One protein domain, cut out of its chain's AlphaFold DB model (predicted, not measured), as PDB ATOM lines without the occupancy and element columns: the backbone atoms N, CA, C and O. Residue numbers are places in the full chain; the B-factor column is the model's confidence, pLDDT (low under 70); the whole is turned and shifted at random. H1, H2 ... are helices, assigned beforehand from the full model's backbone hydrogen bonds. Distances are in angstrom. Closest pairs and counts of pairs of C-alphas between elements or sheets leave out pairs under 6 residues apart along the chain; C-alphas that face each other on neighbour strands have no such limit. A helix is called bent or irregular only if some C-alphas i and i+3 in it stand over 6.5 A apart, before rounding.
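AT A GLANCE: This is residues 304 to 486 of the 857 residues of an uncharacterized protein of Archangium gephyra (UniProt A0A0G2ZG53). Two lobes of helices lie end to end along the longest axis, with H6 in the middle between them: in one lobe H1 crosses H6, H2, H3 and H4 pack on H1's last residues and H4 and H5 form a hairpin; in the other, H8 and H9 run along H10 and H7 meets its end. The lobes join where H6 touches H10, and residues 458 to 463 stick out. The printed part has 183 residues with ten named helices, H1 to H10 in order, and no named strand: all helix. It is loose, with a radius of gyration of the C-alphas of 19.9 A, and elongated, spanning 62 by 39 by 25 A.

HOW THE PARTS SIT: Begin with H1, residues 304 to 322, a hub that touches four helices, as H10, residues 462 to 479, also does. H1 touches H6, residues 403 to 420, at a steep tilt of 58 degrees, opposite ways; the closest C-alphas, of Ala 309 and Ala 416, are 5.0 A apart. With residues 316 to 321 alone H1 touches H4, residues 354 to 371, about perpendicular at 76 degrees (closest C-alphas Met 317 and Tyr 357, 5.5 A). H1 also touches H2, residues 325 to 334, at Gly 322 and Thr 328, 4.6 A, and H3, residues 344 to 351, at Asn 316 and Ile 350, 6.4 A, these being the closest C-alphas. H4 and H5, residues 385 to 401, form a hairpin at 31 degrees; C-alphas 364 and 391, the closest, are 6.8 A apart. H6 touches H10 at Leu 414 and Ala 478, closest C-alphas 6.5 A apart. H10 touches H8, residues 435 to 443, at Ala 436 and Leu 479, 5.1 A, and forms a hairpin with H9, residues 446 to 458, at Val 456 and Ala 465, 4.3 A, again the closest C-alphas. H7, residues 424 to 429, only just touches H10, with 3 pairs of C-alphas within 8 A, the closest Leu 428 and Leu 479 at 6.1 A. Every O i to N i+4 pair is within hydrogen-bond range in H1, H3, H6, H7, H8 and H9; in H2 it is 4 of 6, H4 12 of 14, H5 11 of 13, H10 11 of 14.

IN THESE COORDINATES: Find C-alpha 304 at (176.425, 130.358, 161.009); from there H1 runs 26.9 A to C-alpha 322. H10 measures 25.9 A, H6 25.5 A, H4 24.3 A, H5 23.3 A and H9 17.7 A, and H10 ends with C-alpha 479 at (177.441, 137.865, 142.873). H10 is irregular, C-alphas 465 and 468 being 7.5 A apart; H4 and H5 are only just so, at 6.9 A from 358 to 361 and 6.7 A from 396 to 399.

THE WHOLE: The C-alphas of Ala 376 and Ala 446, the two farthest apart, are 62.9 A apart. The printed part has no cut, and its long link is H4 to H5, residues 372 to 384. Mean pLDDT of the printed part is 90.2; look for values under 70 at residues 458 to 464.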
ATOM      1  N   TYR A 304     177.877 130.211 161.069       89.62
ATOM      2  CA  TYR A 304     176.425 130.358 161.009       89.62
ATOM      3  C   TYR A 304     175.881 130.036 159.610       89.62
ATOM      4  O   TYR A 304     174.798 129.470 159.486       89.62
ATOM      5  N   VAL A 305     176.658 130.285 158.547       92.44
ATOM      6  CA  VAL A 305     176.311 129.824 157.190       92.44
ATOM      7  C   VAL A 305     176.202 128.303 157.129       92.44
ATOM      8  O   VAL A 305     175.259 127.790 156.535       92.44
ATOM      9  N   SER A 306     177.125 127.565 157.754       90.12
ATOM     10  CA  SER A 306     177.050 126.096 157.791       90.12
ATOM     11  C   SER A 306     175.844 125.591 158.591       90.12
ATOM     12  O   SER A 306     175.187 124.640 158.175       90.12
ATOM     13  N   GLU A 307     175.517 126.232 159.716       90.50
ATOM     14  CA  GLU A 307     174.317 125.912 160.504       90.50
ATOM     15  C   GLU A 307     173.033 126.169 159.704       90.50
ATOM     16  O   GLU A 307     172.158 125.306 159.629       90.50
ATOM     17  N   MET A 308     172.954 127.320 159.034       94.81
ATOM     18  CA  MET A 308     171.845 127.668 158.149       94.81
ATOM     19  C   MET A 308     171.742 126.697 156.966       94.81
ATOM     20  O   MET A 308     170.647 126.258 156.631       94.81
ATOM     21  N   ALA A 309     172.867 126.299 156.366       94.81
ATOM     22  CA  ALA A 309     172.896 125.318 155.285       94.81
ATOM     23  C   ALA A 309     172.329 123.962 155.733       94.81
ATOM     24  O   ALA A 309     171.544 123.359 155.006       94.81
ATOM     25  N   ASN A 310     172.648 123.503 156.947       92.31
ATOM     26  CA  ASN A 310     172.067 122.276 157.496       92.31
ATOM     27  C   ASN A 310     170.551 122.399 157.725       92.31
ATOM     28  O   ASN A 310     169.812 121.451 157.451       92.31
ATOM     29  N   THR A 311     170.079 123.562 158.186       94.50
ATOM     30  CA  THR A 311     168.641 123.846 158.326       94.50
ATOM     31  C   THR A 311     167.940 123.791 156.970       94.50
ATOM     32  O   THR A 311     166.977 123.041 156.812       94.50
ATOM     33  N   LEU A 312     168.472 124.494 155.965       95.56
ATOM     34  CA  LEU A 312     167.930 124.497 154.604       95.56
ATOM     35  C   LEU A 312     167.963 123.104 153.961       95.56
ATOM     36  O   LEU A 312     167.021 122.735 153.272       95.56
ATOM     37  N   LEU A 313     169.003 122.299 154.206       95.06
ATOM     38  CA  LEU A 313     169.081 120.917 153.721       95.06
ATOM     39  C   LEU A 313     167.933 120.055 154.273       95.06
ATOM     40  O   LEU A 313     167.323 119.281 153.531       95.06
ATOM     41  N   ASN A 314     167.609 120.209 155.559       93.44
ATOM     42  CA  ASN A 314     166.495 119.506 156.195       93.44
ATOM     43  C   ASN A 314     165.138 120.009 155.671       93.44
ATOM     44  O   ASN A 314     164.283 119.208 155.296       93.44
ATOM     45  N   GLU A 315     164.951 121.326 155.562       95.69
ATOM     46  CA  GLU A 315     163.738 121.914 154.976       95.69
ATOM     47  C   GLU A 315     163.519 121.465 153.526       95.69
ATOM     48  O   GLU A 315     162.402 121.095 153.159       95.69
ATOM     49  N   ASN A 316     164.588 121.422 152.725       96.94
ATOM     50  CA  ASN A 316     164.566 120.937 151.349       96.94
ATOM     51  C   ASN A 316     164.112 119.481 151.270       96.94
ATOM     52  O   ASN A 316     163.230 119.154 150.474       96.94
ATOM     53  N   MET A 317     164.672 118.617 152.122       95.88
ATOM     54  CA  MET A 317     164.268 117.215 152.221       95.88
ATOM     55  C   MET A 317     162.788 117.093 152.593       95.88
ATOM     56  O   MET A 317     162.044 116.392 151.911       95.88
ATOM     57  N   LYS A 318     162.331 117.807 153.630       95.00
ATOM     58  CA  LYS A 318     160.927 117.782 154.069       95.00
ATOM     59  C   LYS A 318     159.973 118.261 152.973       95.00
ATOM     60  O   LYS A 318     158.925 117.653 152.759       95.00
ATOM     61  N   TRP A 319     160.332 119.324 152.252       96.94
ATOM     62  CA  TRP A 319     159.532 119.808 151.129       96.94
ATOM     63  C   TRP A 319     159.476 118.792 149.984       96.94
ATOM     64  O   TRP A 319     158.386 118.518 149.481       96.94
ATOM     65  N   ALA A 320     160.622 118.207 149.612       96.38
ATOM     66  CA  ALA A 320     160.732 117.206 148.551       96.38
ATOM     67  C   ALA A 320     159.909 115.948 148.859       96.38
ATOM     68  O   ALA A 320     159.171 115.471 147.994       96.38
ATOM     69  N   MET A 321     159.962 115.471 150.106       93.94
ATOM     70  CA  MET A 321     159.114 114.381 150.600       93.94
ATOM     71  C   MET A 321     157.625 114.716 150.470       93.94
ATOM     72  O   MET A 321     156.824 113.874 150.074       93.94
ATOM     73  N   GLY A 322     157.258 115.970 150.744       94.44
ATOM     74  CA  GLY A 322     155.903 116.491 150.567       94.44
ATOM     75  C   GLY A 322     155.383 116.480 149.128       94.44
ATOM     76  O   GLY A 322     154.174 116.556 148.919       94.44
ATOM     77  N   GLN A 323     156.272 116.380 148.135       95.19
ATOM     78  CA  GLN A 323     155.891 116.270 146.721       95.19
ATOM     79  C   GLN A 323     155.656 114.814 146.281       95.19
ATOM     80  O   GLN A 323     155.141 114.577 145.190       95.19
ATOM     81  N   SER A 324     156.019 113.831 147.113       91.38
ATOM     82  CA  SER A 324     155.847 112.398 146.852       91.38
ATOM     83  C   SER A 324     154.727 111.845 147.737       91.38
ATOM     84  O   SER A 324     154.748 111.977 148.960       91.38
ATOM     85  N   GLY A 325     153.706 111.228 147.130       87.56
ATOM     86  CA  GLY A 325     152.514 110.773 147.859       87.56
ATOM     87  C   GLY A 325     152.804 109.730 148.946       87.56
ATOM     88  O   GLY A 325     152.117 109.699 149.969       87.56
ATOM     89  N   ASP A 326     153.831 108.898 148.756       82.31
ATOM     90  CA  ASP A 326     154.237 107.897 149.745       82.31
ATOM     91  C   ASP A 326     155.172 108.474 150.811       82.31
ATOM     92  O   ASP A 326     154.996 108.186 151.996       82.31
ATOM     93  N   GLU A 327     156.081 109.374 150.441       83.88
ATOM     94  CA  GLU A 327     156.966 110.038 151.405       83.88
ATOM     95  C   GLU A 327     156.258 111.088 152.255       83.88
ATOM     96  O   GLU A 327     156.634 111.290 153.406       83.88
ATOM     97  N   THR A 328     155.185 111.705 151.759       87.62
ATOM     98  CA  THR A 328     154.343 112.619 152.549       87.62
ATOM     99  C   THR A 328     153.769 111.909 153.778       87.62
ATOM    100  O   THR A 328     153.675 112.488 154.866       87.62
ATOM    101  N   LYS A 329     153.442 110.613 153.652       86.81
ATOM    102  CA  LYS A 329     153.022 109.794 154.798       86.81
ATOM    103  C   LYS A 329     154.165 109.651 155.797       86.81
ATOM    104  O   LYS A 329     153.933 109.794 156.991       86.81
ATOM    105  N   TRP A 330     155.396 109.430 155.335       83.06
ATOM    106  CA  TRP A 330     156.562 109.352 156.219       83.06
ATOM    107  C   TRP A 330     156.889 110.686 156.882       83.06
ATOM    108  O   TRP A 330     157.199 110.695 158.066       83.06
ATOM    109  N   LEU A 331     156.756 111.803 156.166       86.38
ATOM    110  CA  LEU A 331     156.933 113.142 156.721       86.38
ATOM    111  C   LEU A 331     155.985 113.369 157.909       86.38
ATOM    112  O   LEU A 331     156.435 113.658 159.016       86.38
ATOM    113  N   SER A 332     154.683 113.150 157.698       86.25
ATOM    114  CA  SER A 332     153.678 113.288 158.762       86.25
ATOM    115  C   SER A 332     153.855 112.272 159.894       86.25
ATOM    116  O   SER A 332     153.616 112.597 161.051       86.25
ATOM    117  N   MET A 333     154.302 111.053 159.590       82.25
ATOM    118  CA  MET A 333     154.524 110.003 160.584       82.25
ATOM    119  C   MET A 333     155.753 110.264 161.460       82.25
ATOM    120  O   MET A 333     155.674 110.098 162.673       82.25
ATOM    121  N   VAL A 334     156.893 110.602 160.850       82.19
ATOM    122  CA  VAL A 334     158.186 110.718 161.543       82.19
ATOM    123  C   VAL A 334     158.334 112.085 162.200       82.19
ATOM    124  O   VAL A 334     158.788 112.160 163.336       82.19
ATOM    125  N   PHE A 335     157.942 113.157 161.507       83.75
ATOM    126  CA  PHE A 335     158.102 114.520 162.015       83.75
ATOM    127  C   PHE A 335     156.824 115.090 162.631       83.75
ATOM    128  O   PHE A 335     156.903 116.037 163.404       83.75
ATOM    129  N   GLY A 336     155.643 114.550 162.307       87.19
ATOM    130  CA  GLY A 336     154.380 115.167 162.732       87.19
ATOM    131  C   GLY A 336     154.113 116.520 162.064       87.19
ATOM    132  O   GLY A 336     153.323 117.311 162.572       87.19
ATOM    133  N   GLU A 337     154.783 116.802 160.944       89.50
ATOM    134  CA  GLU A 337     154.784 118.102 160.274       89.50
ATOM    135  C   GLU A 337     154.138 118.026 158.882       89.50
ATOM    136  O   GLU A 337     154.112 116.977 158.236       89.50
ATOM    137  N   ASN A 338     153.639 119.169 158.406       91.94
ATOM    138  CA  ASN A 338     153.297 119.367 156.996       91.94
ATOM    139  C   ASN A 338     154.544 119.813 156.211       91.94
ATOM    140  O   ASN A 338     155.464 120.369 156.818       91.94
ATOM    141  N   PRO A 339     154.579 119.643 154.875       93.12
ATOM    142  CA  PRO A 339     155.668 120.165 154.054       93.12
ATOM    143  C   PRO A 339     155.868 121.673 154.295       93.12
ATOM    144  O   PRO A 339     154.876 122.414 154.286       93.12
ATOM    145  N   PRO A 340     157.108 122.146 154.519       95.69
ATOM    146  CA  PRO A 340     157.363 123.558 154.776       95.69
ATOM    147  C   PRO A 340     157.035 124.404 153.540       95.69
ATOM    148  O   PRO A 340     157.156 123.952 152.403       95.69
ATOM    149  N   VAL A 341     156.632 125.657 153.748       96.12
ATOM    150  CA  VAL A 341     156.456 126.615 152.649       96.12
ATOM    151  C   VAL A 341     157.806 127.263 152.364       96.12
ATOM    152  O   VAL A 341     158.274 128.070 153.162       96.12
ATOM    153  N   ILE A 342     158.417 126.924 151.229       96.19
ATOM    154  CA  ILE A 342     159.733 127.441 150.825       96.19
ATOM    155  C   ILE A 342     159.640 128.366 149.594       96.19
ATOM    156  O   ILE A 342     158.733 128.195 148.770       96.19
ATOM    157  N   PRO A 343     160.557 129.341 149.425       95.50
ATOM    158  CA  PRO A 343     160.556 130.263 148.286       95.50
ATOM    159  C   PRO A 343     160.788 129.564 146.932       95.50
ATOM    160  O   PRO A 343     161.484 128.548 146.889       95.50
ATOM    161  N   PRO A 344     160.310 130.129 145.802       96.38
ATOM    162  CA  PRO A 344     160.494 129.533 144.472       96.38
ATOM    163  C   PRO A 344     161.954 129.237 144.100       96.38
ATOM    164  O   PRO A 344     162.243 128.173 143.571       96.38
ATOM    165  N   SER A 345     162.898 130.113 144.455       91.94
ATOM    166  CA  SER A 345     164.326 129.896 144.179       91.94
ATOM    167  C   SER A 345     164.912 128.676 144.905       91.94
ATOM    168  O   SER A 345     165.837 128.036 144.403       91.94
ATOM    169  N   GLN A 346     164.385 128.337 146.084       95.38
ATOM    170  CA  GLN A 346     164.747 127.129 146.826       95.38
ATOM    171  C   GLN A 346     164.100 125.894 146.186       95.38
ATOM    172  O   GLN A 346     164.777 124.886 146.007       95.38
ATOM    173  N   GLN A 347     162.845 125.996 145.732       97.00
ATOM    174  CA  GLN A 347     162.176 124.931 144.969       97.00
ATOM    175  C   GLN A 347     162.927 124.606 143.672       97.00
ATOM    176  O   GLN A 347     163.169 123.438 143.381       97.00
ATOM    177  N   ASP A 348     163.361 125.624 142.923       95.94
ATOM    178  CA  ASP A 348     164.144 125.457 141.693       95.94
ATOM    179  C   ASP A 348     165.461 124.718 141.951       95.94
ATOM    180  O   ASP A 348     165.872 123.880 141.147       95.94
ATOM    181  N   LEU A 349     166.123 125.001 143.080       95.00
ATOM    182  CA  LEU A 349     167.319 124.275 143.494       95.00
ATOM    183  C   LEU A 349     166.995 122.813 143.821       95.00
ATOM    184  O   LEU A 349     167.663 121.927 143.291       95.00
ATOM    185  N   ILE A 350     165.972 122.551 144.638       96.94
ATOM    186  CA  ILE A 350     165.566 121.186 145.006       96.94
ATOM    187  C   ILE A 350     165.213 120.371 143.764       96.94
ATOM    188  O   ILE A 350     165.654 119.233 143.630       96.94
ATOM    189  N   ASN A 351     164.477 120.967 142.824       97.12
ATOM    190  CA  ASN A 351     164.025 120.309 141.603       97.12
ATOM    191  C   ASN A 351     165.175 119.812 140.713       97.12
ATOM    192  O   ASN A 351     164.974 118.871 139.947       97.12
ATOM    193  N   LYS A 352     166.392 120.367 140.841       95.81
ATOM    194  CA  LYS A 352     167.586 119.848 140.146       95.81
ATOM    195  C   LYS A 352     167.999 118.453 140.618       95.81
ATOM    196  O   LYS A 352     168.609 117.729 139.841       95.81
ATOM    197  N   SER A 353     167.653 118.083 141.852       96.56
ATOM    198  CA  SER A 353     167.999 116.795 142.464       96.56
ATOM    199  C   SER A 353     166.834 116.235 143.290       96.56
ATOM    200  O   SER A 353     167.021 115.693 144.380       96.56
ATOM    201  N   LEU A 354     165.602 116.376 142.787       96.12
ATOM    202  CA  LEU A 354     164.393 115.994 143.524       96.12
ATOM    203  C   LEU A 354     164.397 114.503 143.894       96.12
ATOM    204  O   LEU A 354     164.138 114.147 145.042       96.12
ATOM    205  N   SER A 355     164.764 113.639 142.944       94.88
ATOM    206  CA  SER A 355     164.850 112.191 143.156       94.88
ATOM    207  C   SER A 355     165.902 111.795 144.188       94.88
ATOM    208  O   SER A 355     165.749 110.770 144.841       94.88
ATOM    209  N   TRP A 356     166.962 112.591 144.351       95.12
ATOM    210  CA  TRP A 356     167.998 112.341 145.349       95.12
ATOM    211  C   TRP A 356     167.474 112.577 146.771       95.12
ATOM    212  O   TRP A 356     167.668 111.727 147.642       95.12
ATOM    213  N   TYR A 357     166.731 113.673 146.990       95.25
ATOM    214  CA  TYR A 357     166.047 113.907 148.266       95.25
ATOM    215  C   TYR A 357     165.032 112.811 148.569       95.25
ATOM    216  O   TYR A 357     165.037 112.275 149.672       95.25
ATOM    217  N   GLN A 358     164.197 112.475 147.584       92.88
ATOM    218  CA  GLN A 358     163.116 111.496 147.719       92.88
ATOM    219  C   GLN A 358     163.629 110.046 147.856       92.88
ATOM    220  O   GLN A 358     163.019 109.174 148.476       92.88
ATOM    221  N   GLY A 359     164.802 109.777 147.289       91.25
ATOM    222  CA  GLY A 359     165.467 108.485 147.306       91.25
ATOM    223  C   GLY A 359     166.503 108.380 148.416       91.25
ATOM    224  O   GLY A 359     166.185 108.111 149.575       91.25
ATOM    225  N   ASP A 360     167.766 108.505 148.031       91.19
ATOM    226  CA  ASP A 360     168.896 108.065 148.844       91.19
ATOM    227  C   ASP A 360     169.108 108.935 150.086       91.19
ATOM    228  O   ASP A 360     169.428 108.409 151.159       91.19
ATOM    229  N   PHE A 361     168.876 110.247 149.994       93.56
ATOM    230  CA  PHE A 361     169.089 111.155 151.120       93.56
ATOM    231  C   PHE A 361     168.040 110.975 152.221       93.56
ATOM    232  O   PHE A 361     168.414 110.686 153.359       93.56
ATOM    233  N   ALA A 362     166.737 111.058 151.915       92.38
ATOM    234  CA  ALA A 362     165.699 110.875 152.934       92.38
ATOM    235  C   ALA A 362     165.769 109.482 153.573       92.38
ATOM    236  O   ALA A 362     165.719 109.366 154.797       92.38
ATOM    237  N   LYS A 363     165.952 108.418 152.778       93.81
ATOM    238  CA  LYS A 363     166.050 107.046 153.309       93.81
ATOM    239  C   LYS A 363     167.243 106.878 154.243       93.81
ATOM    240  O   LYS A 363     167.095 106.278 155.307       93.81
ATOM    241  N   SER A 364     168.408 107.412 153.873       94.44
ATOM    242  CA  SER A 364     169.615 107.305 154.697       94.44
ATOM    243  C   SER A 364     169.530 108.152 155.970       94.44
ATOM    244  O   SER A 364     169.818 107.649 157.057       94.44
ATOM    245  N   TYR A 365     169.078 109.405 155.860       92.94
ATOM    246  CA  TYR A 365     168.966 110.333 156.983       92.94
ATOM    247  C   TYR A 365     167.901 109.887 157.995       92.94
ATOM    248  O   TYR A 365     168.186 109.739 159.186       92.94
ATOM    249  N   LEU A 366     166.687 109.580 157.522       92.06
ATOM    250  CA  LEU A 366     165.604 109.082 158.376       92.06
ATOM    251  C   LEU A 366     165.901 107.690 158.914       92.06
ATOM    252  O   LEU A 366     165.625 107.417 160.077       92.06
ATOM    253  N   GLY A 367     166.494 106.815 158.101       94.00
ATOM    254  CA  GLY A 367     166.896 105.484 158.539       94.00
ATOM    255  C   GLY A 367     167.895 105.524 159.690       94.00
ATOM    256  O   GLY A 367     167.771 104.756 160.647       94.00
ATOM    257  N   TRP A 368     168.839 106.467 159.651       95.06
ATOM    258  CA  TRP A 368     169.767 106.699 160.752       95.06
ATOM    259  C   TRP A 368     169.052 107.197 162.010       95.06
ATOM    260  O   TRP A 368     169.284 106.655 163.092       95.06
ATOM    261  N   ALA A 369     168.167 108.190 161.885       92.06
ATOM    262  CA  ALA A 369     167.415 108.730 163.015       92.06
ATOM    263  C   ALA A 369     166.503 107.666 163.658       92.06
ATOM    264  O   ALA A 369     166.618 107.385 164.851       92.06
ATOM    265  N   VAL A 370     165.666 106.999 162.858       93.31
ATOM    266  CA  VAL A 370     164.695 105.991 163.314       93.31
ATOM    267  C   VAL A 370     165.396 104.769 163.916       93.31
ATOM    268  O   VAL A 370     164.962 104.263 164.951       93.31
ATOM    269  N   SER A 371     166.526 104.323 163.355       95.19
ATOM    270  CA  SER A 371     167.277 103.194 163.921       95.19
ATOM    271  C   SER A 371     167.934 103.496 165.277       95.19
ATOM    272  O   SER A 371     168.300 102.551 165.990       95.19
ATOM    273  N   ASN A 372     168.146 104.771 165.611       93.69
ATOM    274  CA  ASN A 372     168.702 105.209 166.893       93.69
ATOM    275  C   ASN A 372     167.626 105.744 167.848       93.69
ATOM    276  O   ASN A 372     167.954 106.138 168.964       93.69
ATOM    277  N   TYR A 373     166.355 105.731 167.442       91.44
ATOM    278  CA  TYR A 373     165.257 106.123 168.306       91.44
ATOM    279  C   TYR A 373     165.013 105.056 169.384       91.44
ATOM    280  O   TYR A 373     164.856 103.861 169.103       91.44
ATOM    281  N   ASP A 374     164.985 105.512 170.632       90.31
ATOM    282  CA  ASP A 374     164.726 104.719 171.828       90.31
ATOM    283  C   ASP A 374     163.538 105.334 172.579       90.31
ATOM    284  O   ASP A 374     163.468 106.548 172.755       90.31
ATOM    285  N   GLY A 375     162.592 104.508 173.031       89.62
ATOM    286  CA  GLY A 375     161.413 104.974 173.767       89.62
ATOM    287  C   GLY A 375     160.105 104.315 173.335       89.62
ATOM    288  O   GLY A 375     160.085 103.331 172.592       89.62
ATOM    289  N   ALA A 376     158.987 104.844 173.836       84.19
ATOM    290  CA  ALA A 376     157.658 104.382 173.452       84.19
ATOM    291  C   ALA A 376     157.402 104.696 171.969       84.19
ATOM    292  O   ALA A 376     157.508 105.842 171.551       84.19
ATOM    293  N   GLY A 377     157.064 103.671 171.182       83.00
ATOM    294  CA  GLY A 377     156.891 103.802 169.733       83.00
ATOM    295  C   GLY A 377     158.158 103.542 168.917       83.00
ATOM    296  O   GLY A 377     158.066 103.521 167.693       83.00
ATOM    297  N   ALA A 378     159.308 103.276 169.553       89.50
ATOM    298  CA  ALA A 378     160.517 102.868 168.838       89.50
ATOM    299  C   ALA A 378     160.278 101.623 167.966       89.50
ATOM    300  O   ALA A 378     159.503 100.740 168.362       89.50
ATOM    301  N   PRO A 379     160.913 101.538 166.782       92.06
ATOM    302  CA  PRO A 379     160.781 100.363 165.939       92.06
ATOM    303  C   PRO A 379     161.357  99.140 166.665       92.06
ATOM    304  O   PRO A 379     162.408  99.202 167.312       92.06
ATOM    305  N   SER A 380     160.651  98.020 166.562       92.44
ATOM    306  CA  SER A 380     161.153  96.710 166.961       92.44
ATOM    307  C   SER A 380     162.251  96.212 166.014       92.44
ATOM    308  O   SER A 380     163.187  95.552 166.465       92.44
ATOM    309  N   ALA A 381     162.184  96.578 164.729       92.81
ATOM    310  CA  ALA A 381     163.238  96.335 163.752       92.81
ATOM    311  C   ALA A 381     164.279  97.466 163.778       92.81
ATOM    312  O   ALA A 381     163.985  98.612 163.445       92.81
ATOM    313  N   LYS A 382     165.520  97.140 164.151       95.31
ATOM    314  CA  LYS A 382     166.655  98.076 164.152       95.31
ATOM    315  C   LYS A 382     167.746  97.598 163.206       95.31
ATOM    316  O   LYS A 382     167.867  96.401 162.960       95.31
ATOM    317  N   LEU A 383     168.564  98.534 162.723       96.50
ATOM    318  CA  LEU A 383     169.781  98.179 162.000       96.50
ATOM    319  C   LEU A 383     170.738  97.432 162.932       96.50
ATOM    320  O   LEU A 383     170.932  97.842 164.083       96.50
ATOM    321  N   THR A 384     171.358  96.373 162.416       96.00
ATOM    322  CA  THR A 384     172.494  95.710 163.069       96.00
ATOM    323  C   THR A 384     173.690  96.661 163.156       96.00
ATOM    324  O   THR A 384     173.747  97.662 162.439       96.00
ATOM    325  N   ASP A 385     174.673  96.364 164.006       95.06
ATOM    326  CA  ASP A 385     175.868  97.213 164.129       95.06
ATOM    327  C   ASP A 385     176.623  97.349 162.794       95.06
ATOM    328  O   ASP A 385     177.042  98.453 162.436       95.06
ATOM    329  N   ASP A 386     176.693  96.274 162.004       93.69
ATOM    330  CA  ASP A 386     177.283  96.289 160.661       93.69
ATOM    331  C   ASP A 386     176.478  97.166 159.691       93.69
ATOM    332  O   ASP A 386     177.043  97.980 158.957       93.69
ATOM    333  N   GLN A 387     175.145  97.059 159.711       95.50
ATOM    334  CA  GLN A 387     174.265  97.907 158.905       95.50
ATOM    335  C   GLN A 387     174.378  99.384 159.314       95.50
ATOM    336  O   GLN A 387     174.443 100.259 158.449       95.50
ATOM    337  N   LYS A 388     174.468  99.682 160.619       95.38
ATOM    338  CA  LYS A 388     174.719 101.040 161.122       95.38
ATOM    339  C   LYS A 388     176.064 101.556 160.635       95.38
ATOM    340  O   LYS A 388     176.139 102.685 160.160       95.38
ATOM    341  N   LEU A 389     177.122 100.754 160.716       92.19
ATOM    342  CA  LEU A 389     178.443 101.153 160.238       92.19
ATOM    343  C   LEU A 389     178.424 101.456 158.732       92.19
ATOM    344  O   LEU A 389     178.948 102.487 158.310       92.19
ATOM    345  N   LYS A 390     177.751 100.615 157.941       93.31
ATOM    346  CA  LYS A 390     177.581 100.793 156.493       93.31
ATOM    347  C   LYS A 390     176.799 102.063 156.151       93.31
ATOM    348  O   LYS A 390     177.246 102.848 155.317       93.31
ATOM    349  N   LEU A 391     175.677 102.309 156.832       94.12
ATOM    350  CA  LEU A 391     174.878 103.523 156.656       94.12
ATOM    351  C   LEU A 391     175.649 104.778 157.085       94.12
ATOM    352  O   LEU A 391     175.638 105.779 156.375       94.12
ATOM    353  N   LYS A 392     176.374 104.720 158.206       92.75
ATOM    354  CA  LYS A 392     177.240 105.811 158.665       92.75
ATOM    355  C   LYS A 392     178.305 106.143 157.623       92.75
ATOM    356  O   LYS A 392     178.514 107.313 157.323       92.75
ATOM    357  N   TYR A 393     178.957 105.128 157.058       89.19
ATOM    358  CA  TYR A 393     179.948 105.323 156.005       89.19
ATOM    359  C   TYR A 393     179.322 105.950 154.757       89.19
ATOM    360  O   TYR A 393     179.876 106.898 154.198       89.19
ATOM    361  N   PHE A 394     178.143 105.476 154.349       92.12
ATOM    362  CA  PHE A 394     177.405 106.069 153.240       92.12
ATOM    363  C   PHE A 394     177.071 107.544 153.500       92.12
ATOM    364  O   PHE A 394     177.369 108.378 152.655       92.12
ATOM    365  N   LEU A 395     176.571 107.895 154.685       89.94
ATOM    366  CA  LEU A 395     176.303 109.288 155.058       89.94
ATOM    367  C   LEU A 395     177.571 110.159 155.060       89.94
ATOM    368  O   LEU A 395     177.520 111.316 154.662       89.94
ATOM    369  N   GLN A 396     178.711 109.615 155.498       85.62
ATOM    370  CA  GLN A 396     179.967 110.367 155.612       85.62
ATOM    371  C   GLN A 396     180.731 110.506 154.292       85.62
ATOM    372  O   GLN A 396     181.442 111.487 154.100       85.62
ATOM    373  N   THR A 397     180.636 109.516 153.407       83.56
ATOM    374  CA  THR A 397     181.499 109.421 152.216       83.56
ATOM    375  C   THR A 397     180.751 109.031 150.949       83.56
ATOM    376  O   THR A 397     181.133 109.458 149.865       83.56
ATOM    377  N   GLY A 398     179.692 108.227 151.067       85.75
ATOM    378  CA  GLY A 398     178.866 107.801 149.941       85.75
ATOM    379  C   GLY A 398     178.084 108.968 149.349       85.75
ATOM    380  O   GLY A 398     178.168 109.190 148.147       85.75
ATOM    381  N   LEU A 399     177.423 109.765 150.198       86.62
ATOM    382  CA  LEU A 399     176.704 110.966 149.774       86.62
ATOM    383  C   LEU A 399     177.632 111.959 149.072       86.62
ATOM    384  O   LEU A 399     177.282 112.457 148.015       86.62
ATOM    385  N   ALA A 400     178.844 112.181 149.588       77.44
ATOM    386  CA  ALA A 400     179.807 113.106 148.982       77.44
ATOM    387  C   ALA A 400     180.237 112.718 147.550       77.44
ATOM    388  O   ALA A 400     180.659 113.579 146.779       77.44
ATOM    389  N   LYS A 401     180.132 111.431 147.188       83.06
ATOM    390  CA  LYS A 401     180.413 110.931 145.831       83.06
ATOM    391  C   LYS A 401     179.232 111.106 144.877       83.06
ATOM    392  O   LYS A 401     179.413 110.978 143.668       83.06
ATOM    393  N   ASP A 402     178.038 111.369 145.396       87.06
ATOM    394  CA  ASP A 402     176.865 111.615 144.573       87.06
ATOM    395  C   ASP A 402     176.954 113.013 143.936       87.06
ATOM    396  O   ASP A 402     177.156 114.029 144.607       87.06
ATOM    397  N   LYS A 403     176.785 113.082 142.612       89.75
ATOM    398  CA  LYS A 403     176.758 114.351 141.872       89.75
ATOM    399  C   LYS A 403     175.633 115.273 142.363       89.75
ATOM    400  O   LYS A 403     175.779 116.498 142.331       89.75
ATOM    401  N   ASP A 404     174.520 114.689 142.807       92.56
ATOM    402  CA  ASP A 404     173.348 115.422 143.264       92.56
ATOM    403  C   ASP A 404     173.592 116.030 144.642       92.56
ATOM    404  O   ASP A 404     173.238 117.189 144.861       92.56
ATOM    405  N   PHE A 405     174.319 115.332 145.521       90.75
ATOM    406  CA  PHE A 405     174.777 115.909 146.784       90.75
ATOM    407  C   PHE A 405     175.629 117.156 146.545       90.75
ATOM    408  O   PHE A 405     175.361 118.187 147.147       90.75
ATOM    409  N   ASN A 406     176.602 117.115 145.629       85.25
ATOM    410  CA  ASN A 406     177.442 118.286 145.339       85.25
ATOM    411  C   ASN A 406     176.632 119.451 144.746       85.25
ATOM    412  O   ASN A 406     176.846 120.610 145.105       85.25
ATOM    413  N   THR A 407     175.666 119.150 143.873       90.12
ATOM    414  CA  THR A 407     174.752 120.155 143.306       90.12
ATOM    415  C   THR A 407     173.919 120.826 144.400       90.12
ATOM    416  O   THR A 407     173.835 122.056 144.449       90.12
ATOM    417  N   GLN A 408     173.338 120.029 145.299       94.00
ATOM    418  CA  GLN A 408     172.511 120.515 146.399       94.00
ATOM    419  C   GLN A 408     173.332 121.243 147.455       94.00
ATOM    420  O   GLN A 408     172.975 122.357 147.825       94.00
ATOM    421  N   GLN A 409     174.451 120.674 147.895       92.19
ATOM    422  CA  GLN A 409     175.306 121.250 148.926       92.19
ATOM    423  C   GLN A 409     175.825 122.628 148.510       92.19
ATOM    424  O   GLN A 409     175.723 123.571 149.289       92.19
ATOM    425  N   ASN A 410     176.307 122.779 147.272       90.38
ATOM    426  CA  ASN A 410     176.782 124.070 146.770       90.38
ATOM    427  C   ASN A 410     175.644 125.096 146.675       90.38
ATOM    428  O   ASN A 410     175.804 126.239 147.104       90.38
ATOM    429  N   GLY A 411     174.480 124.697 146.153       93.69
ATOM    430  CA  GLY A 411     173.325 125.590 146.048       93.69
ATOM    431  C   GLY A 411     172.754 125.999 147.407       93.69
ATOM    432  O   GLY A 411     172.447 127.173 147.612       93.69
ATOM    433  N   ILE A 412     172.644 125.058 148.349       95.56
ATOM    434  CA  ILE A 412     172.145 125.300 149.704       95.56
ATOM    435  C   ILE A 412     173.116 126.187 150.463       95.56
ATOM    436  O   ILE A 412     172.687 127.152 151.084       95.56
ATOM    437  N   TYR A 413     174.415 125.894 150.401       94.94
ATOM    438  CA  TYR A 413     175.425 126.709 151.064       94.94
ATOM    439  C   TYR A 413     175.407 128.147 150.538       94.94
ATOM    440  O   TYR A 413     175.468 129.095 151.317       94.94
ATOM    441  N   LEU A 414     175.228 128.321 149.226       95.19
ATOM    442  CA  LEU A 414     175.081 129.636 148.614       95.19
ATOM    443  C   LEU A 414     173.818 130.367 149.095       95.19
ATOM    444  O   LEU A 414     173.886 131.538 149.464       95.19
ATOM    445  N   GLN A 415     172.668 129.686 149.139       95.56
ATOM    446  CA  GLN A 415     171.426 130.262 149.667       95.56
ATOM    447  C   GLN A 415     171.548 130.614 151.151       95.56
ATOM    448  O   GLN A 415     171.169 131.714 151.548       95.56
ATOM    449  N   ALA A 416     172.130 129.721 151.950       96.62
ATOM    450  CA  ALA A 416     172.418 129.937 153.359       96.62
ATOM    451  C   ALA A 416     173.304 131.165 153.552       96.62
ATOM    452  O   ALA A 416     173.005 132.000 154.397       96.62
ATOM    453  N   PHE A 417     174.347 131.322 152.737       96.69
ATOM    454  CA  PHE A 417     175.245 132.470 152.797       96.69
ATOM    455  C   PHE A 417     174.516 133.784 152.495       96.69
ATOM    456  O   PHE A 417     174.611 134.749 153.254       96.69
ATOM    457  N   ILE A 418     173.717 133.791 151.429       96.12
ATOM    458  CA  ILE A 418     172.901 134.928 150.997       96.12
ATOM    459  C   ILE A 418     171.847 135.318 152.055       96.12
ATOM    460  O   ILE A 418     171.569 136.507 152.237       96.12
ATOM    461  N   GLN A 419     171.267 134.346 152.768       95.12
ATOM    462  CA  GLN A 419     170.311 134.584 153.859       95.12
ATOM    463  C   GLN A 419     171.001 135.031 155.156       95.12
ATOM    464  O   GLN A 419     170.539 135.955 155.824       95.12
ATOM    465  N   ALA A 420     172.131 134.410 155.495       94.62
ATOM    466  CA  ALA A 420     172.902 134.684 156.704       94.62
ATOM    467  C   ALA A 420     173.611 136.045 156.677       94.62
ATOM    468  O   ALA A 420     173.942 136.584 157.733       94.62
ATOM    469  N   LYS A 421     173.845 136.620 155.489       94.69
ATOM    470  CA  LYS A 421     174.512 137.916 155.314       94.69
ATOM    471  C   LYS A 421     173.577 138.944 154.669       94.69
ATOM    472  O   LYS A 421     173.719 139.238 153.483       94.69
ATOM    473  N   PRO A 422     172.672 139.584 155.439       93.50
ATOM    474  CA  PRO A 422     171.725 140.566 154.905       93.50
ATOM    475  C   PRO A 422     172.377 141.689 154.093       93.50
ATOM    476  O   PRO A 422     171.796 142.158 153.120       93.50
ATOM    477  N   ARG A 423     173.603 142.099 154.444       92.88
ATOM    478  CA  ARG A 423     174.327 143.139 153.703       92.88
ATOM    479  C   ARG A 423     174.681 142.724 152.269       92.88
ATOM    480  O   ARG A 423     174.636 143.573 151.384       92.88
ATOM    481  N   LEU A 424     174.924 141.437 152.010       95.62
ATOM    482  CA  LEU A 424     175.172 140.914 150.661       95.62
ATOM    483  C   LEU A 424     173.986 141.178 149.722       95.62
ATOM    484  O   LEU A 424     174.181 141.473 148.548       95.62
ATOM    485  N   GLN A 425     172.754 141.173 150.243       95.25
ATOM    486  CA  GLN A 425     171.546 141.464 149.462       95.25
ATOM    487  C   GLN A 425     171.574 142.850 148.816       95.25
ATOM    488  O   GLN A 425     170.987 143.038 147.754       95.25
ATOM    489  N   ALA A 426     172.223 143.831 149.449       94.50
ATOM    490  CA  ALA A 426     172.339 145.169 148.881       94.50
ATOM    491  C   ALA A 426     173.210 145.159 147.612       94.50
ATOM    492  O   ALA A 426     172.832 145.772 146.619       94.50
ATOM    493  N   TYR A 427     174.295 144.378 147.612       96.44
ATOM    494  CA  TYR A 427     175.145 144.164 146.438       96.44
ATOM    495  C   TYR A 427     174.436 143.370 145.342       96.44
ATOM    496  O   TYR A 427     174.536 143.725 144.174       96.44
ATOM    497  N   LEU A 428     173.668 142.337 145.706       95.81
ATOM    498  CA  LEU A 428     172.897 141.544 144.739       95.81
ATOM    499  C   LEU A 428     171.796 142.361 144.044       95.81
ATOM    500  O   LEU A 428     171.458 142.095 142.895       95.81
ATOM    501  N   LYS A 429     171.225 143.354 144.738       95.50
ATOM    502  CA  LYS A 429     170.210 144.260 144.180       95.50
ATOM    503  C   LYS A 429     170.809 145.358 143.303       95.50
ATOM    504  O   LYS A 429     170.104 145.886 142.445       95.50
ATOM    505  N   ASP A 430     172.072 145.716 143.517       95.00
ATOM    506  CA  ASP A 430     172.765 146.721 142.720       95.00
ATOM    507  C   ASP A 430     173.395 146.100 141.466       95.00
ATOM    508  O   ASP A 430     174.564 145.713 141.430       95.00
ATOM    509  N   THR A 431     172.603 146.044 140.398       89.62
ATOM    510  CA  THR A 431     173.046 145.516 139.104       89.62
ATOM    511  C   THR A 431     174.005 146.447 138.357       89.62
ATOM    512  O   THR A 431     174.589 146.027 137.362       89.62
ATOM    513  N   GLN A 432     174.153 147.714 138.771       88.38
ATOM    514  CA  GLN A 432     175.015 148.684 138.080       88.38
ATOM    515  C   GLN A 432     176.467 148.609 138.553       88.38
ATOM    516  O   GLN A 432     177.373 148.941 137.790       88.38
ATOM    517  N   GLY A 433     176.700 148.145 139.783       81.69
ATOM    518  CA  GLY A 433     178.034 148.103 140.374       81.69
ATOM    519  C   GLY A 433     179.000 147.098 139.743       81.69
ATOM    520  O   GLY A 433     180.198 147.211 139.968       81.69
ATOM    521  N   ASN A 434     178.543 146.124 138.945       94.44
ATOM    522  CA  ASN A 434     179.398 145.050 138.403       94.44
ATOM    523  C   ASN A 434     180.286 144.392 139.489       94.44
ATOM    524  O   ASN A 434     181.479 144.141 139.302       94.44
ATOM    525  N   TRP A 435     179.697 144.170 140.667       97.12
ATOM    526  CA  TRP A 435     180.417 143.813 141.889       97.12
ATOM    527  C   TRP A 435     181.198 142.501 141.784       97.12
ATOM    528  O   TRP A 435     182.268 142.391 142.376       97.12
ATOM    529  N   ALA A 436     180.701 141.531 141.008       96.75
ATOM    530  CA  ALA A 436     181.392 140.264 140.786       96.75
ATOM    531  C   ALA A 436     182.746 140.463 140.082       96.75
ATOM    532  O   ALA A 436     183.747 139.909 140.529       96.75
ATOM    533  N   GLN A 437     182.792 141.289 139.028       97.00
ATOM    534  CA  GLN A 437     184.033 141.578 138.306       97.00
ATOM    535  C   GLN A 437     184.997 142.396 139.166       97.00
ATOM    536  O   GLN A 437     186.168 142.051 139.243       97.00
ATOM    537  N   GLN A 438     184.507 143.429 139.863       96.31
ATOM    538  CA  GLN A 438     185.359 144.217 140.763       96.31
ATOM    539  C   GLN A 438     185.986 143.345 141.856       96.31
ATOM    540  O   GLN A 438     187.166 143.489 142.163       96.31
ATOM    541  N   LEU A 439     185.208 142.420 142.432       96.12
ATOM    542  CA  LEU A 439     185.725 141.458 143.398       96.12
ATOM    543  C   LEU A 439     186.761 140.543 142.770       96.12
ATOM    544  O   LEU A 439     187.829 140.397 143.354       96.12
ATOM    545  N   PHE A 440     186.462 139.968 141.603       96.00
ATOM    546  CA  PHE A 440     187.380 139.107 140.866       96.00
ATOM    547  C   PHE A 440     188.724 139.805 140.641       96.00
ATOM    548  O   PHE A 440     189.748 139.281 141.072       96.00
ATOM    549  N   ASP A 441     188.713 141.018 140.085       94.12
ATOM    550  CA  ASP A 441     189.918 141.796 139.789       94.12
ATOM    551  C   ASP A 441     190.780 142.004 141.044       94.12
ATOM    552  O   ASP A 441     191.999 141.821 140.999       94.12
ATOM    553  N   VAL A 442     190.155 142.314 142.187       91.75
ATOM    554  CA  VAL A 442     190.870 142.494 143.460       91.75
ATOM    555  C   VAL A 442     191.426 141.170 143.986       91.75
ATOM    556  O   VAL A 442     192.617 141.103 144.295       91.75
ATOM    557  N   VAL A 443     190.620 140.102 144.064       92.88
ATOM    558  CA  VAL A 443     191.077 138.804 144.610       92.88
ATOM    559  C   VAL A 443     192.073 138.084 143.699       92.88
ATOM    560  O   VAL A 443     192.820 137.241 144.184       92.88
ATOM    561  N   THR A 444     192.117 138.426 142.407       89.88
ATOM    562  CA  THR A 444     193.131 137.943 141.453       89.88
ATOM    563  C   THR A 444     194.316 138.888 141.271       89.88
ATOM    564  O   THR A 444     195.201 138.604 140.467       89.88
ATOM    565  N   SER A 445     194.373 140.005 142.004       86.56
ATOM    566  CA  SER A 445     195.546 140.880 141.969       86.56
ATOM    567  C   SER A 445     196.795 140.132 142.455       86.56
ATOM    568  O   SER A 445     196.704 139.300 143.357       86.56
ATOM    569  N   ALA A 446     197.965 140.448 141.892       81.88
ATOM    570  CA  ALA A 446     199.241 139.821 142.257       81.88
ATOM    571  C   ALA A 446     199.464 139.702 143.784       81.88
ATOM    572  O   ALA A 446     199.638 138.581 144.263       81.88
ATOM    573  N   PRO A 447     199.343 140.773 144.599       83.00
ATOM    574  CA  PRO A 447     199.538 140.649 146.045       83.00
ATOM    575  C   PRO A 447     198.489 139.768 146.739       83.00
ATOM    576  O   PRO A 447     198.825 139.078 147.702       83.00
ATOM    577  N   GLN A 448     197.232 139.751 146.272       86.56
ATOM    578  CA  GLN A 448     196.216 138.836 146.808       86.56
ATOM    579  C   GLN A 448     196.516 137.386 146.468       86.56
ATOM    580  O   GLN A 448     196.479 136.530 147.350       86.56
ATOM    581  N   MET A 449     196.828 137.113 145.204       84.88
ATOM    582  CA  MET A 449     197.140 135.769 144.736       84.88
ATOM    583  C   MET A 449     198.353 135.214 145.458       84.88
ATOM    584  O   MET A 449     198.310 134.094 145.948       84.88
ATOM    585  N   THR A 450     199.385 136.023 145.628       80.94
ATOM    586  CA  THR A 450     200.571 135.687 146.400       80.94
ATOM    587  C   THR A 450     200.255 135.349 147.855       80.94
ATOM    588  O   THR A 450     200.717 134.321 148.354       80.94
ATOM    589  N   LEU A 451     199.456 136.165 148.554       83.25
ATOM    590  CA  LEU A 451     199.027 135.849 149.922       83.25
ATOM    591  C   LEU A 451     198.198 134.559 149.963       83.25
ATOM    592  O   LEU A 451     198.395 133.726 150.847       83.25
ATOM    593  N   MET A 452     197.304 134.366 148.992       86.19
ATOM    594  CA  MET A 452     196.451 133.184 148.893       86.19
ATOM    595  C   MET A 452     197.264 131.911 148.627       86.19
ATOM    596  O   MET A 452     197.078 130.915 149.315       86.19
ATOM    597  N   ILE A 453     198.199 131.947 147.678       81.62
ATOM    598  CA  ILE A 453     199.063 130.822 147.300       81.62
ATOM    599  C   ILE A 453     199.987 130.450 148.457       81.62
ATOM    600  O   ILE A 453     200.034 129.286 148.855       81.62
ATOM    601  N   ASN A 454     200.678 131.435 149.044       76.69
ATOM    602  CA  ASN A 454     201.553 131.196 150.194       76.69
ATOM    603  C   ASN A 454     200.775 130.640 151.381       76.69
ATOM    604  O   ASN A 454     201.286 129.809 152.126       76.69
ATOM    605  N   ARG A 455     199.514 131.046 151.535       81.00
ATOM    606  CA  ARG A 455     198.639 130.467 152.541       81.00
ATOM    607  C   ARG A 455     198.275 129.021 152.257       81.00
ATOM    608  O   ARG A 455     198.359 128.204 153.172       81.00
ATOM    609  N   VAL A 456     197.816 128.722 151.043       79.31
ATOM    610  CA  VAL A 456     197.419 127.358 150.687       79.31
ATOM    611  C   VAL A 456     198.606 126.414 150.883       79.31
ATOM    612  O   VAL A 456     198.448 125.321 151.415       79.31
ATOM    613  N   TYR A 457     199.803 126.887 150.538       71.31
ATOM    614  CA  TYR A 457     201.053 126.164 150.717       71.31
ATOM    615  C   TYR A 457     201.487 126.034 152.190       71.31
ATOM    616  O   TYR A 457     201.822 124.947 152.647       71.31
ATOM    617  N   GLY A 458     201.464 127.128 152.959       66.75
ATOM    618  CA  GLY A 458     201.956 127.165 154.343       66.75
ATOM    619  C   GLY A 458     201.007 126.567 155.387       66.75
ATOM    620  O   GLY A 458     201.382 126.396 156.548       66.75
ATOM    621  N   ALA A 459     199.763 126.263 155.020       65.31
ATOM    622  CA  ALA A 459     198.791 125.683 155.934       65.31
ATOM    623  C   ALA A 459     199.039 124.179 156.145       65.31
ATOM    624  O   ALA A 459     199.052 123.380 155.211       65.31
ATOM    625  N   THR A 460     199.141 123.763 157.409       53.06
ATOM    626  CA  THR A 460     199.211 122.347 157.794       53.06
ATOM    627  C   THR A 460     197.846 121.672 157.583       53.06
ATOM    628  O   THR A 460     197.050 121.547 158.515       53.06
ATOM    629  N   GLY A 461     197.550 121.274 156.343       52.31
ATOM    630  CA  GLY A 461     196.360 120.516 155.947       52.31
ATOM    631  C   GLY A 461     195.489 121.205 154.887       52.31
ATOM    632  O   GLY A 461     195.007 122.321 155.087       52.31
ATOM    633  N   LEU A 462     195.199 120.473 153.803       52.78
ATOM    634  CA  LEU A 462     194.453 120.923 152.613       52.78
ATOM    635  C   LEU A 462     193.105 121.604 152.916       52.78
ATOM    636  O   LEU A 462     192.762 122.614 152.305       52.78
ATOM    637  N   ASN A 463     192.339 121.095 153.887       57.09
ATOM    638  CA  ASN A 463     190.996 121.624 154.166       57.09
ATOM    639  C   ASN A 463     191.020 123.023 154.805       57.09
ATOM    640  O   ASN A 463     190.166 123.849 154.496       57.09
ATOM    641  N   GLY A 464     191.987 123.298 155.688       66.00
ATOM    642  CA  GLY A 464     192.156 124.633 156.280       66.00
ATOM    643  C   GLY A 464     192.827 125.611 155.315       66.00
ATOM    644  O   GLY A 464     192.505 126.797 155.307       66.00
ATOM    645  N   ALA A 465     193.711 125.085 154.464       74.19
ATOM    646  CA  ALA A 465     194.429 125.819 153.431       74.19
ATOM    647  C   ALA A 465     193.484 126.491 152.420       74.19
ATOM    648  O   ALA A 465     193.620 127.680 152.137       74.19
ATOM    649  N   MET A 466     192.491 125.742 151.924       82.88
ATOM    650  CA  MET A 466     191.595 126.178 150.843       82.88
ATOM    651  C   MET A 466     190.349 126.939 151.307       82.88
ATOM    652  O   MET A 466     189.670 127.548 150.481       82.88
ATOM    653  N   ALA A 467     190.037 126.955 152.606       84.75
ATOM    654  CA  ALA A 467     188.875 127.669 153.153       84.75
ATOM    655  C   ALA A 467     188.699 129.128 152.648       84.75
ATOM    656  O   ALA A 467     187.580 129.514 152.321       84.75
ATOM    657  N   PRO A 468     189.751 129.951 152.503       85.25
ATOM    658  CA  PRO A 468     189.624 131.345 152.058       85.25
ATOM    659  C   PRO A 468     189.366 131.462 150.563       85.25
ATOM    660  O   PRO A 468     188.534 132.265 150.146       85.25
ATOM    661  N   ALA A 469     190.037 130.629 149.764       90.19
ATOM    662  CA  ALA A 469     189.752 130.512 148.342       90.19
ATOM    663  C   ALA A 469     188.293 130.073 148.139       90.19
ATOM    664  O   ALA A 469     187.571 130.644 147.324       90.19
ATOM    665  N   ASN A 470     187.803 129.141 148.959       90.62
ATOM    666  CA  ASN A 470     186.397 128.740 148.952       90.62
ATOM    667  C   ASN A 470     185.465 129.884 149.380       90.62
ATOM    668  O   ASN A 470     184.401 130.047 148.783       90.62
ATOM    669  N   ASN A 471     185.853 130.713 150.354       92.00
ATOM    670  CA  ASN A 471     185.068 131.872 150.787       92.00
ATOM    671  C   ASN A 471     184.909 132.909 149.670       92.00
ATOM    672  O   ASN A 471     183.785 133.328 149.388       92.00
ATOM    673  N   PHE A 472     185.998 133.286 148.995       94.75
ATOM    674  CA  PHE A 472     185.926 134.220 147.868       94.75
ATOM    675  C   PHE A 472     185.244 133.606 146.647       94.75
ATOM    676  O   PHE A 472     184.454 134.284 145.998       94.75
ATOM    677  N   SER A 473     185.455 132.317 146.370       95.00
ATOM    678  CA  SER A 473     184.726 131.604 145.314       95.00
ATOM    679  C   SER A 473     183.217 131.551 145.602       95.00
ATOM    680  O   SER A 473     182.404 131.779 144.705       95.00
ATOM    681  N   THR A 474     182.816 131.351 146.862       95.31
ATOM    682  CA  THR A 474     181.406 131.401 147.291       95.31
ATOM    683  C   THR A 474     180.829 132.806 147.132       95.31
ATOM    684  O   THR A 474     179.727 132.958 146.608       95.31
ATOM    685  N   LEU A 475     181.575 133.844 147.529       96.62
ATOM    686  CA  LEU A 475     181.153 135.234 147.354       96.62
ATOM    687  C   LEU A 475     181.019 135.611 145.873       96.62
ATOM    688  O   LEU A 475     180.005 136.184 145.482       96.62
ATOM    689  N   LEU A 476     181.974 135.210 145.033       96.88
ATOM    690  CA  LEU A 476     181.887 135.359 143.580       96.88
ATOM    691  C   LEU A 476     180.684 134.607 143.003       96.88
ATOM    692  O   LEU A 476     179.980 135.165 142.175       96.88
ATOM    693  N   SER A 477     180.400 133.389 143.468       95.81
ATOM    694  CA  SER A 477     179.232 132.607 143.025       95.81
ATOM    695  C   SER A 477     177.905 133.251 143.431       95.81
ATOM    696  O   SER A 477     176.899 133.087 142.744       95.81
ATOM    697  N   ALA A 478     177.884 133.989 144.547       96.12
ATOM    698  CA  ALA A 478     176.704 134.733 144.979       96.12
ATOM    699  C   ALA A 478     176.448 135.930 144.061       96.12
ATOM    700  O   ALA A 478     175.307 136.168 143.675       96.12
ATOM    701  N   LEU A 479     177.509 136.661 143.706       96.88
ATOM    702  CA  LEU A 479     177.441 137.865 142.873       96.88
ATOM    703  C   LEU A 479     177.296 137.552 141.372       96.88
ATOM    704  O   LEU A 479     176.652 138.313 140.656       96.88
ATOM    705  N   ASP A 480     177.877 136.445 140.903       96.19
ATOM    706  CA  ASP A 480     177.773 135.901 139.545       96.19
ATOM    707  C   ASP A 480     177.173 134.482 139.594       96.19
ATOM    708  O   ASP A 480     177.908 133.491 139.686       96.19
ATOM    709  N   PRO A 481     175.835 134.351 139.479       91.19
ATOM    710  CA  PRO A 481     175.156 133.055 139.507       91.19
ATOM    711  C   PRO A 481     175.569 132.087 138.387       91.19
ATOM    712  O   PRO A 481     175.245 130.902 138.470       91.19
ATOM    713  N   SER A 482     176.259 132.552 137.332       91.19
ATOM    714  CA  SER A 482     176.812 131.658 136.305       91.19
ATOM    715  C   SER A 482     177.991 130.825 136.830       91.19
ATOM    716  O   SER A 482     178.313 129.779 136.261       91.19
ATOM    717  N   GLY A 483     178.635 131.287 137.909       88.88
ATOM    718  CA  GLY A 483     179.823 130.678 138.504       88.88
ATOM    719  C   GLY A 483     181.083 130.810 137.646       88.88
ATOM    720  O   GLY A 483     182.087 130.155 137.936       88.88
ATOM    721  N   THR A 484     181.057 131.622 136.584       91.12
ATOM    722  CA  THR A 484     182.178 131.751 135.643       91.12
ATOM    723  C   THR A 484     183.386 132.375 136.332       91.12
ATOM    724  O   THR A 484     184.469 131.788 136.310       91.12
ATOM    725  N   LEU A 485     183.194 133.514 137.005       92.38
ATOM    726  CA  LEU A 485     184.279 134.206 137.713       92.38
ATOM    727  C   LEU A 485     184.778 133.402 138.918       92.38
ATOM    728  O   LEU A 485     185.981 133.298 139.141       92.38
ATOM    729  N   ALA A 486     183.869 132.757 139.656       92.50
ATOM    730  CA  ALA A 486     184.223 131.885 140.773       92.50
ATOM    731  C   ALA A 486     185.119 130.710 140.340       92.50
ATOM    732  O   ALA A 486     186.088 130.385 141.031       92.50
TER     733      ALA A 486